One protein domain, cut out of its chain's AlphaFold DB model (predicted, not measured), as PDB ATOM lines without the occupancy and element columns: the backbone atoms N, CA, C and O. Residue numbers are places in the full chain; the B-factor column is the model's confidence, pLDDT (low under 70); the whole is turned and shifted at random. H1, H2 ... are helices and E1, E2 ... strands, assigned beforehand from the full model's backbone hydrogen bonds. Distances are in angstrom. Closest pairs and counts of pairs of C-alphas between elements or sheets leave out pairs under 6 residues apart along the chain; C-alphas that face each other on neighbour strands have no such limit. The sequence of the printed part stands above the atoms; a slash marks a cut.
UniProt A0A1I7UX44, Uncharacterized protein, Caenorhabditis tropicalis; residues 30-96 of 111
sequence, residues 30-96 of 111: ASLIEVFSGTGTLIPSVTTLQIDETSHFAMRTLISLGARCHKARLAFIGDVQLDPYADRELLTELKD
ATOM      1  N   ALA A  30       2.515  -5.356  -4.868       80.62
ATOM      2  CA  ALA A  30       2.084  -5.315  -6.264       80.62
ATOM      3  C   ALA A  30       1.458  -6.650  -6.698       80.62
ATOM      4  O   ALA A  30       0.320  -6.669  -7.165       80.62
ATOM      5  N   SER A  31       2.147  -7.769  -6.448       81.38
ATOM      6  CA  SER A  31       1.637  -9.105  -6.778       81.38
ATOM      7  C   SER A  31       0.368  -9.446  -5.995       81.38
ATOM      8  O   SER A  31      -0.572 -10.010  -6.548       81.38
ATOM      9  N   LEU A  32       0.295  -9.079  -4.713       81.31
ATOM     10  CA  LEU A  32      -0.900  -9.326  -3.900       81.31
ATOM     11  C   LEU A  32      -2.089  -8.469  -4.351       81.31
ATOM     12  O   LEU A  32      -3.208  -8.971  -4.405       81.31
ATOM     13  N   ILE A  33      -1.866  -7.207  -4.728       79.56
ATOM     14  CA  ILE A  33      -2.907  -6.332  -5.290       79.56
ATOM     15  C   ILE A  33      -3.417  -6.892  -6.617       79.56
ATOM     16  O   ILE A  33      -4.628  -6.882  -6.845       79.56
ATOM     17  N   GLU A  34      -2.533  -7.398  -7.473       81.12
ATOM     18  CA  GLU A  34      -2.908  -8.045  -8.733       81.12
ATOM     19  C   GLU A  34      -3.772  -9.287  -8.478       81.12
ATOM     20  O   GLU A  34      -4.892  -9.380  -8.986       81.12
ATOM     21  N   VAL A  35      -3.326 -10.180  -7.588       78.81
ATOM     22  CA  VAL A  35      -4.076 -11.382  -7.189       78.81
ATOM     23  C   VAL A  35      -5.439 -11.015  -6.598       78.81
ATOM     24  O   VAL A  35      -6.456 -11.604  -6.970       78.81
ATOM     25  N   PHE A  36      -5.494 -10.011  -5.724       77.69
ATOM     26  CA  PHE A  36      -6.741  -9.515  -5.142       77.69
ATOM     27  C   PHE A  36      -7.654  -8.848  -6.174       77.69
ATOM     28  O   PHE A  36      -8.868  -8.840  -5.991       77.69
ATOM     29  N   SER A  37      -7.100  -8.289  -7.250       75.50
ATOM     30  CA  SER A  37      -7.890  -7.695  -8.334       75.50
ATOM     31  C   SER A  37      -8.459  -8.763  -9.271       75.50
ATOM     32  O   SER A  37      -9.597  -8.628  -9.708       75.50
ATOM     33  N   GLY A  38      -7.707  -9.834  -9.546       68.44
ATOM     34  CA  GLY A  38      -8.137 -10.923 -10.432       68.44
ATOM     35  C   GLY A  38      -8.988 -12.004  -9.756       68.44
ATOM     36  O   GLY A  38      -9.826 -12.626 -10.405       68.44
ATOM     37  N   THR A  39      -8.809 -12.233  -8.449       60.50
ATOM     38  CA  THR A  39      -9.491 -13.301  -7.698       60.50
ATOM     39  C   THR A  39     -10.155 -12.762  -6.428       60.50
ATOM     40  O   THR A  39      -9.637 -12.855  -5.315       60.50
ATOM     41  N   GLY A  40     -11.376 -12.234  -6.572       62.62
ATOM     42  CA  GLY A  40     -12.187 -11.748  -5.442       62.62
ATOM     43  C   GLY A  40     -12.560 -12.820  -4.399       62.62
ATOM     44  O   GLY A  40     -13.162 -12.506  -3.377       62.62
ATOM     45  N   THR A  41     -12.204 -14.086  -4.629       66.94
ATOM     46  CA  THR A  41     -12.488 -15.230  -3.751       66.94
ATOM     47  C   THR A  41     -11.490 -15.387  -2.602       66.94
ATOM     48  O   THR A  41     -11.840 -15.958  -1.567       66.94
ATOM     49  N   LEU A  42     -10.264 -14.872  -2.743       70.81
ATOM     50  CA  LEU A  42      -9.233 -14.989  -1.707       70.81
ATOM     51  C   LEU A  42      -9.432 -13.968  -0.585       70.81
ATOM     52  O   LEU A  42      -9.310 -14.320   0.587       70.81
ATOM     53  N   ILE A  43      -9.817 -12.739  -0.934       77.00
ATOM     54  CA  ILE A  43      -9.958 -11.607  -0.008       77.00
ATOM     55  C   ILE A  43     -10.843 -11.928   1.213       77.00
ATOM     56  O   ILE A  43     -10.393 -11.685   2.335       77.00
ATOM     57  N   PRO A  44     -12.054 -12.514   1.071       78.50
ATOM     58  CA  PRO A  44     -12.922 -12.796   2.219       78.50
ATOM     59  C   PRO A  44     -12.354 -13.854   3.173       78.50
ATOM     60  O   PRO A  44     -12.835 -13.989   4.297       78.50
ATOM     61  N   SER A  45     -11.365 -14.624   2.712       80.94
ATOM     62  CA  SER A  45     -10.719 -15.702   3.463       80.94
ATOM     63  C   SER A  45      -9.454 -15.237   4.194       80.94
ATOM     64  O   SER A  45      -8.945 -15.967   5.048       80.94
ATOM     65  N   VAL A  46      -8.944 -14.040   3.879       84.94
ATOM     66  CA  VAL A  46      -7.774 -13.458   4.545       84.94
ATOM     67  C   VAL A  46      -8.170 -13.021   5.952       84.94
ATOM     68  O   VAL A  46      -9.016 -12.154   6.144       84.94
ATOM     69  N   THR A  47      -7.542 -13.632   6.953       89.00
ATOM     70  CA  THR A  47      -7.774 -13.308   8.371       89.00
ATOM     71  C   THR A  47      -6.718 -12.371   8.941       89.00
ATOM     72  O   THR A  47      -6.990 -11.663   9.908       89.00
ATOM     73  N   THR A  48      -5.521 -12.361   8.354       88.75
ATOM     74  CA  THR A  48      -4.392 -11.528   8.772       88.75
ATOM     75  C   THR A  48      -3.626 -11.072   7.538       88.75
ATOM     76  O   THR A  48      -3.373 -11.882   6.646       88.75
ATOM     77  N   LEU A  49      -3.259  -9.795   7.503       88.81
ATOM     78  CA  LEU A  49      -2.348  -9.209   6.530       88.81
ATOM     79  C   LEU A  49      -1.188  -8.583   7.307       88.81
ATOM     80  O   LEU A  49      -1.396  -7.675   8.111       88.81
ATOM     81  N   GLN A  50       0.019  -9.091   7.074       91.50
ATOM     82  CA  GLN A  50       1.248  -8.531   7.621       91.50
ATOM     83  C   GLN A  50       2.035  -7.895   6.482       91.50
ATOM     84  O   GLN A  50       2.242  -8.533   5.448       91.50
ATOM     85  N   ILE A  51       2.444  -6.648   6.675       89.88
ATOM     86  CA  ILE A  51       3.263  -5.894   5.732       89.88
ATOM     87  C   ILE A  51       4.576  -5.590   6.434       89.88
ATOM     88  O   ILE A  51       4.589  -5.011   7.519       89.88
ATOM     89  N   ASP A  52       5.653  -6.050   5.818       89.12
ATOM     90  CA  ASP A  52       7.017  -5.771   6.241       89.12
ATOM     91  C   ASP A  52       7.578  -4.593   5.441       89.12
ATOM     92  O   ASP A  52       7.064  -4.289   4.358       89.12
ATOM     93  N   GLU A  53       8.592  -3.918   5.977       86.94
ATOM     94  CA  GLU A  53       9.165  -2.691   5.398       86.94
ATOM     95  C   GLU A  53       8.100  -1.627   5.055       86.94
ATOM     96  O   GLU A  53       8.127  -0.969   4.014       86.94
ATOM     97  N   THR A  54       7.109  -1.466   5.938       85.56
ATOM     98  CA  THR A  54       5.920  -0.627   5.713       85.56
ATOM     99  C   THR A  54       6.279   0.838   5.450       85.56
ATOM    100  O   THR A  54       5.569   1.515   4.710       85.56
ATOM    101  N   SER A  55       7.389   1.330   6.005       82.75
ATOM    102  CA  SER A  55       7.889   2.689   5.763       82.75
ATOM    103  C   SER A  55       8.235   2.955   4.297       82.75
ATOM    104  O   SER A  55       8.136   4.091   3.849       82.75
ATOM    105  N   HIS A  56       8.529   1.916   3.510       80.44
ATOM    106  CA  HIS A  56       8.770   2.045   2.074       80.44
ATOM    107  C   HIS A  56       7.488   2.178   1.234       80.44
ATOM    108  O   HIS A  56       7.567   2.449   0.032       80.44
ATOM    109  N   PHE A  57       6.306   2.008   1.835       79.38
ATOM    110  CA  PHE A  57       5.029   2.063   1.133       79.38
ATOM    111  C   PHE A  57       4.380   3.441   1.202       79.38
ATOM    112  O   PHE A  57       4.184   4.016   2.269       79.38
ATOM    113  N   ALA A  58       3.904   3.916   0.050       79.25
ATOM    114  CA  ALA A  58       2.975   5.035   0.017       79.25
ATOM    115  C   ALA A  58       1.693   4.681   0.792       79.25
ATOM    116  O   ALA A  58       1.101   3.614   0.595       79.25
ATOM    117  N   MET A  59       1.206   5.615   1.612       80.94
ATOM    118  CA  MET A  59       0.014   5.421   2.451       80.94
ATOM    119  C   MET A  59      -1.212   4.953   1.647       80.94
ATOM    120  O   MET A  59      -1.983   4.108   2.098       80.94
ATOM    121  N   ARG A  60      -1.370   5.437   0.406       80.00
ATOM    122  CA  ARG A  60      -2.464   5.037  -0.500       80.00
ATOM    123  C   ARG A  60      -2.460   3.540  -0.815       80.00
ATOM    124  O   ARG A  60      -3.528   2.935  -0.922       80.00
ATOM    125  N   THR A  61      -1.279   2.938  -0.923       79.88
ATOM    126  CA  THR A  61      -1.113   1.499  -1.161       79.88
ATOM    127  C   THR A  61      -1.589   0.699   0.048       79.88
ATOM    128  O   THR A  61      -2.347  -0.260  -0.105       79.88
ATOM    129  N   LEU A  62      -1.224   1.139   1.255       83.25
ATOM    130  CA  LEU A  62      -1.640   0.505   2.508       83.25
ATOM    131  C   LEU A  62      -3.156   0.606   2.716       83.25
ATOM    132  O   LEU A  62      -3.798  -0.392   3.039       83.25
ATOM    133  N   ILE A  63      -3.744   1.778   2.447       83.06
ATOM    134  CA  ILE A  63      -5.199   1.988   2.505       83.06
ATOM    135  C   ILE A  63      -5.918   1.064   1.516       83.06
ATOM    136  O   ILE A  63      -6.891   0.405   1.880       83.06
ATOM    137  N   SER A  64      -5.420   0.970   0.281       80.50
ATOM    138  CA  SER A  64      -6.011   0.119  -0.760       80.50
ATOM    139  C   SER A  64      -6.002  -1.363  -0.374       80.50
ATOM    140  O   SER A  64      -6.990  -2.069  -0.590       80.50
ATOM    141  N   LEU A  65      -4.909  -1.836   0.229       80.62
ATOM    142  CA  LEU A  65      -4.792  -3.200   0.747       80.62
ATOM    143  C   LEU A  65      -5.722  -3.443   1.944       80.62
ATOM    144  O   LEU A  65      -6.455  -4.434   1.963       80.62
ATOM    145  N   GLY A  66      -5.741  -2.519   2.906       82.44
ATOM    146  CA  GLY A  66      -6.592  -2.608   4.092       82.44
ATOM    147  C   GLY A  66      -8.084  -2.613   3.755       82.44
ATOM    148  O   GLY A  66      -8.830  -3.433   4.288       82.44
ATOM    149  N   ALA A  67      -8.520  -1.768   2.816       82.62
ATOM    150  CA  ALA A  67      -9.915  -1.703   2.372       82.62
ATOM    151  C   ALA A  67     -10.382  -3.016   1.725       82.62
ATOM    152  O   ALA A  67     -11.502  -3.474   1.963       82.62
ATOM    153  N   ARG A  68      -9.512  -3.660   0.937       81.50
ATOM    154  CA  ARG A  68      -9.793  -4.980   0.359       81.50
ATOM    155  C   ARG A  68      -9.926  -6.014   1.475       81.50
ATOM    156  O   ARG A  68     -10.944  -6.695   1.565       81.50
ATOM    157  N   CYS A  69      -8.972  -6.059   2.399       85.19
ATOM    158  CA  CYS A  69      -8.955  -6.995   3.523       85.19
ATOM    159  C   CYS A  69      -9.639  -6.448   4.796       85.19
ATOM    160  O   CYS A  69      -9.125  -6.637   5.894       85.19
ATOM    161  N   HIS A  70     -10.820  -5.829   4.687       82.56
ATOM    162  CA  HIS A  70     -11.477  -5.107   5.797       82.56
ATOM    163  C   HIS A  70     -11.828  -5.948   7.044       82.56
ATOM    164  O   HIS A  70     -12.111  -5.390   8.101       82.56
ATOM    165  N   LYS A  71     -11.846  -7.286   6.943       86.50
ATOM    166  CA  LYS A  71     -12.060  -8.200   8.086       86.50
ATOM    167  C   LYS A  71     -10.761  -8.781   8.645       86.50
ATOM    168  O   LYS A  71     -10.806  -9.509   9.637       86.50
ATOM    169  N   ALA A  72      -9.632  -8.517   7.993       88.38
ATOM    170  CA  ALA A  72      -8.344  -9.039   8.401       88.38
ATOM    171  C   ALA A  72      -7.746  -8.186   9.522       88.38
ATOM    172  O   ALA A  72      -7.924  -6.970   9.580       88.38
ATOM    173  N   ARG A  73      -6.978  -8.830  10.396       90.44
ATOM    174  CA  ARG A  73      -6.063  -8.135  11.302       90.44
ATOM    175  C   ARG A  73      -4.894  -7.591  10.489       90.44
ATOM    176  O   ARG A  73      -4.322  -8.333   9.695       90.44
ATOM    177  N   LEU A  74      -4.550  -6.326  10.694       89.12
ATOM    178  CA  LEU A  74      -3.448  -5.668   9.996       89.12
ATOM    179  C   LEU A  74      -2.252  -5.537  10.941       89.12
ATOM    180  O   LEU A  74      -2.412  -5.076  12.072       89.12
ATOM    181  N   ALA A  75      -1.075  -5.946  10.478       90.50
ATOM    182  CA  ALA A  75       0.193  -5.731  11.163       90.50
ATOM    183  C   ALA A  75       1.156  -5.024  10.208       90.50
ATOM    184  O   ALA A  75       1.412  -5.514   9.110       90.50
ATOM    185  N   PHE A  76       1.669  -3.875  10.635       88.19
ATOM    186  CA  PHE A  76       2.617  -3.064   9.884       88.19
ATOM    187  C   PHE A  76       3.944  -3.072  10.627       88.19
ATOM    188  O   PHE A  76       4.008  -2.670  11.790       88.19
ATOM    189  N   ILE A  77       4.977  -3.567   9.966       88.38
ATOM    190  CA  ILE A  77       6.345  -3.616  10.470       88.38
ATOM    191  C   ILE A  77       7.174  -2.762   9.526       88.38
ATOM    192  O   ILE A  77       7.030  -2.883   8.313       88.38
ATOM    193  N   GLY A  78       7.982  -1.857  10.058       83.62
ATOM    194  CA  GLY A  78       8.868  -1.016   9.264       83.62
ATOM    195  C   GLY A  78       9.725  -0.132  10.154       83.62
ATOM    196  O   GLY A  78       9.374   0.116  11.311       83.62
ATOM    197  N   ASP A  79      10.840   0.334   9.603       80.81
ATOM    198  CA  ASP A  79      11.738   1.273  10.268       80.81
ATOM    199  C   ASP A  79      11.379   2.719   9.889       80.81
ATOM    200  O   ASP A  79      11.191   3.040   8.718       80.81
ATOM    201  N   VAL A  80      11.297   3.608  10.879       67.94
ATOM    202  CA  VAL A  80      10.952   5.033  10.704       67.94
ATOM    203  C   VAL A  80      12.081   5.811  10.002       67.94
ATOM    204  O   VAL A  80      11.915   6.979   9.662       67.94
ATOM    205  N   GLN A  81      13.243   5.191   9.786       64.12
ATOM    206  CA  GLN A  81      14.444   5.853   9.269       64.12
ATOM    207  C   GLN A  81      14.493   6.036   7.742       64.12
ATOM    208  O   GLN A  81      15.408   6.697   7.245       64.12
ATOM    209  N   LEU A  82      13.546   5.476   6.979       60.25
ATOM    210  CA  LEU A  82      13.564   5.522   5.513       60.25
ATOM    211  C   LEU A  82      12.243   6.064   4.960       60.25
ATOM    212  O   LEU A  82      11.173   5.545   5.268       60.25
ATOM    213  N   ASP A  83      12.325   7.109   4.129       59.00
ATOM    214  CA  ASP A  83      11.157   7.625   3.407       59.00
ATOM    215  C   ASP A  83      10.635   6.574   2.415       59.00
ATOM    216  O   ASP A  83      11.435   5.801   1.870       59.00
ATOM    217  N   PRO A  84       9.325   6.583   2.104       61.28
ATOM    218  CA  PRO A  84       8.757   5.732   1.074       61.28
ATOM    219  C   PRO A  84       9.567   5.805  -0.219       61.28
ATOM    220  O   PRO A  84       9.801   6.893  -0.747       61.28
ATOM    221  N   TYR A  85       9.964   4.653  -0.772       57.88
ATOM    222  CA  TYR A  85      10.745   4.605  -2.017       57.88
ATOM    223  C   TYR A  85      10.020   5.348  -3.156       57.88
ATOM    224  O   TYR A  85      10.640   6.035  -3.963       57.88
ATOM    225  N   ALA A  86       8.682   5.290  -3.154       55.69
ATOM    226  CA  ALA A  86       7.823   5.994  -4.103       55.69
ATOM    227  C   ALA A  86       7.957   7.530  -4.050       55.69
ATOM    228  O   ALA A  86       7.721   8.183  -5.062       55.69
ATOM    229  N   ASP A  87       8.367   8.111  -2.919       52.47
ATOM    230  CA  ASP A  87       8.524   9.559  -2.764       52.47
ATOM    231  C   ASP A  87       9.951  10.045  -3.057       52.47
ATOM    232  O   ASP A  87      10.168  11.255  -3.161       52.47
ATOM    233  N   ARG A  88      10.936   9.153  -3.224       52.50
ATOM    234  CA  ARG A  88      12.332   9.552  -3.482       52.50
ATOM    235  C   ARG A  88      12.651   9.787  -4.961       52.50
ATOM    236  O   ARG A  88      13.509  10.612  -5.252       52.50
ATOM    237  N   GLU A  89      11.936   9.137  -5.882       51.28
ATOM    238  CA  GLU A  89      12.207   9.212  -7.334       51.28
ATOM    239  C   GLU A  89      11.102   9.885  -8.166       51.28
ATOM    240  O   GLU A  89      11.266  10.073  -9.372       51.28
ATOM    241  N   LEU A  90       9.985  10.301  -7.560       51.31
ATOM    242  CA  LEU A  90       9.008  11.122  -8.276       51.31
ATOM    243  C   LEU A  90       9.593  12.523  -8.491       51.31
ATOM    244  O   LEU A  90       9.692  13.307  -7.544       51.31
ATOM    245  N   LEU A  91       9.962  12.816  -9.747       50.88
ATOM    246  CA  LEU A  91      10.214  14.169 -10.253       50.88
ATOM    247  C   LEU A  91       9.179  15.115  -9.638       50.88
ATOM    248  O   LEU A  91       7.986  14.808  -9.648       50.88
ATOM    249  N   THR A  92       9.637  16.237  -9.084       53.94
ATOM    250  CA  THR A  92       8.841  17.186  -8.288       53.94
ATOM    251  C   THR A  92       7.492  17.540  -8.937       53.94
ATOM    252  O   THR A  92       6.500  17.712  -8.240       53.94
ATOM    253  N   GLU A  93       7.425  17.533 -10.269       49.09
ATOM    254  CA  GLU A  93       6.225  17.801 -11.070       49.09
ATOM    255  C   GLU A  93       5.096  16.750 -10.935       49.09
ATOM    256  O   GLU A  93       3.918  17.085 -11.073       49.09
ATOM    257  N   LEU A  94       5.406  15.482 -10.630       48.12
ATOM    258  CA  LEU A  94       4.404  14.409 -10.464       48.12
ATOM    259  C   LEU A  94       3.845  14.313  -9.034       48.12
ATOM    260  O   LEU A  94       2.789  13.710  -8.801       48.12
ATOM    261  N   LYS A  95       4.531  14.920  -8.059       50.16
ATOM    262  CA  LYS A  95       4.034  15.025  -6.677       50.16
ATOM    263  C   LYS A  95       2.863  16.006  -6.578       50.16
ATOM    264  O   LYS A  95       1.879  15.723  -5.892       50.16
ATOM    265  N   ASP A  96       2.898  17.092  -7.348       52.28
ATOM    266  CA  ASP A  96       1.804  18.072  -7.388       52.28
ATOM    267  C   ASP A  96       0.519  17.500  -8.003       52.28
ATOM    268  O   ASP A  96      -0.581  17.812  -7.555       52.28
TER     269      ASP A  96
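What this domain is: This is residues 30 to 96 of the 111 residues of an uncharacterized protein of Caenorhabditis tropicalis (UniProt A0A1I7UX44). A small, loosely built body has a ribbon of two short parallel strands, E1 and E2, with helix H2 folding back between them along the chain and lying loosely near both. H1 lies close to H2, and a tail with the short helices H3 and H4 makes one end of the elongated shape, residues 89 to 94 sticking out free. The printed part has 67 residues with four named helices and two named strands, in the order H1, E1, H2, E2, H3, H4, and its class is mixed, helices and strands. The sheet has the order E1, E2. The whole is loose, with a radius of gyration of the C-alphas of 13.6 A, and spans 39 by 25 by 17 A.

Where its parts are: H1, residues 30 to 38, begins with C-alpha 30 at (2.084, -5.315, -6.264) and is 12.4 A long from first to last C-alpha. E1, residues 48 to 51, is 10.0 A long. H2, residues 59 to 68, is the longest helix, 14.4 A, with C-alpha 59 at (0.014, 5.421, 2.451). E2, residues 73 to 76, is 10.2 A long. H3 holds residues 85 to 88, and H4 holds residues 92 to 96, ending with C-alpha 96 at (1.804, 18.072, -7.388).

How they stand to each other: E1 and E2 are parallel neighbours, with 11 degrees between their directions. The C-alphas of Thr 48 and Arg 73 face each other at 4.6 A. N 49 and O 73 are within hydrogen-bond range at 2.8 A, and so are N 75 and O 49 at 2.9 A. E1, H2 and E2 form a strand-helix-strand unit, two parallel neighbour strands with a helix between them along the chain, and its crossover is right-handed. The closest C-alphas of H2 and E2 are those of Gly 66 and Leu 74, 7.4 A apart. H1 and H2 are close but not clearly touching, their closest C-alphas, those of Ile 33 and Leu 65, being 7.1 A apart. They run the same way at a shallow tilt of 34.5 degrees, only just short of steep. H3 is apart from H1, E1 and H2. H4 is apart from H1, E1, H2 and E2, and only just apart from H3, at 8.1 A. Every O i to N i+4 pair is within hydrogen-bond range in H1 and H2; H3 is too short for such a pair, and H4 has 0 of 1, with 1 of 2 O i to N i+3 pairs within range.

The domain as a whole: The two C-alphas farthest apart are those of Ser 45 and Glu 93, 40.3 A. The printed part has no cut. The links from H2 to E2 and from H3 to H4 are tight, the other three are short, and no link is long. The mean pLDDT of the printed part is 75.0; residues 38 to 41 and 80 to 96 are under 70.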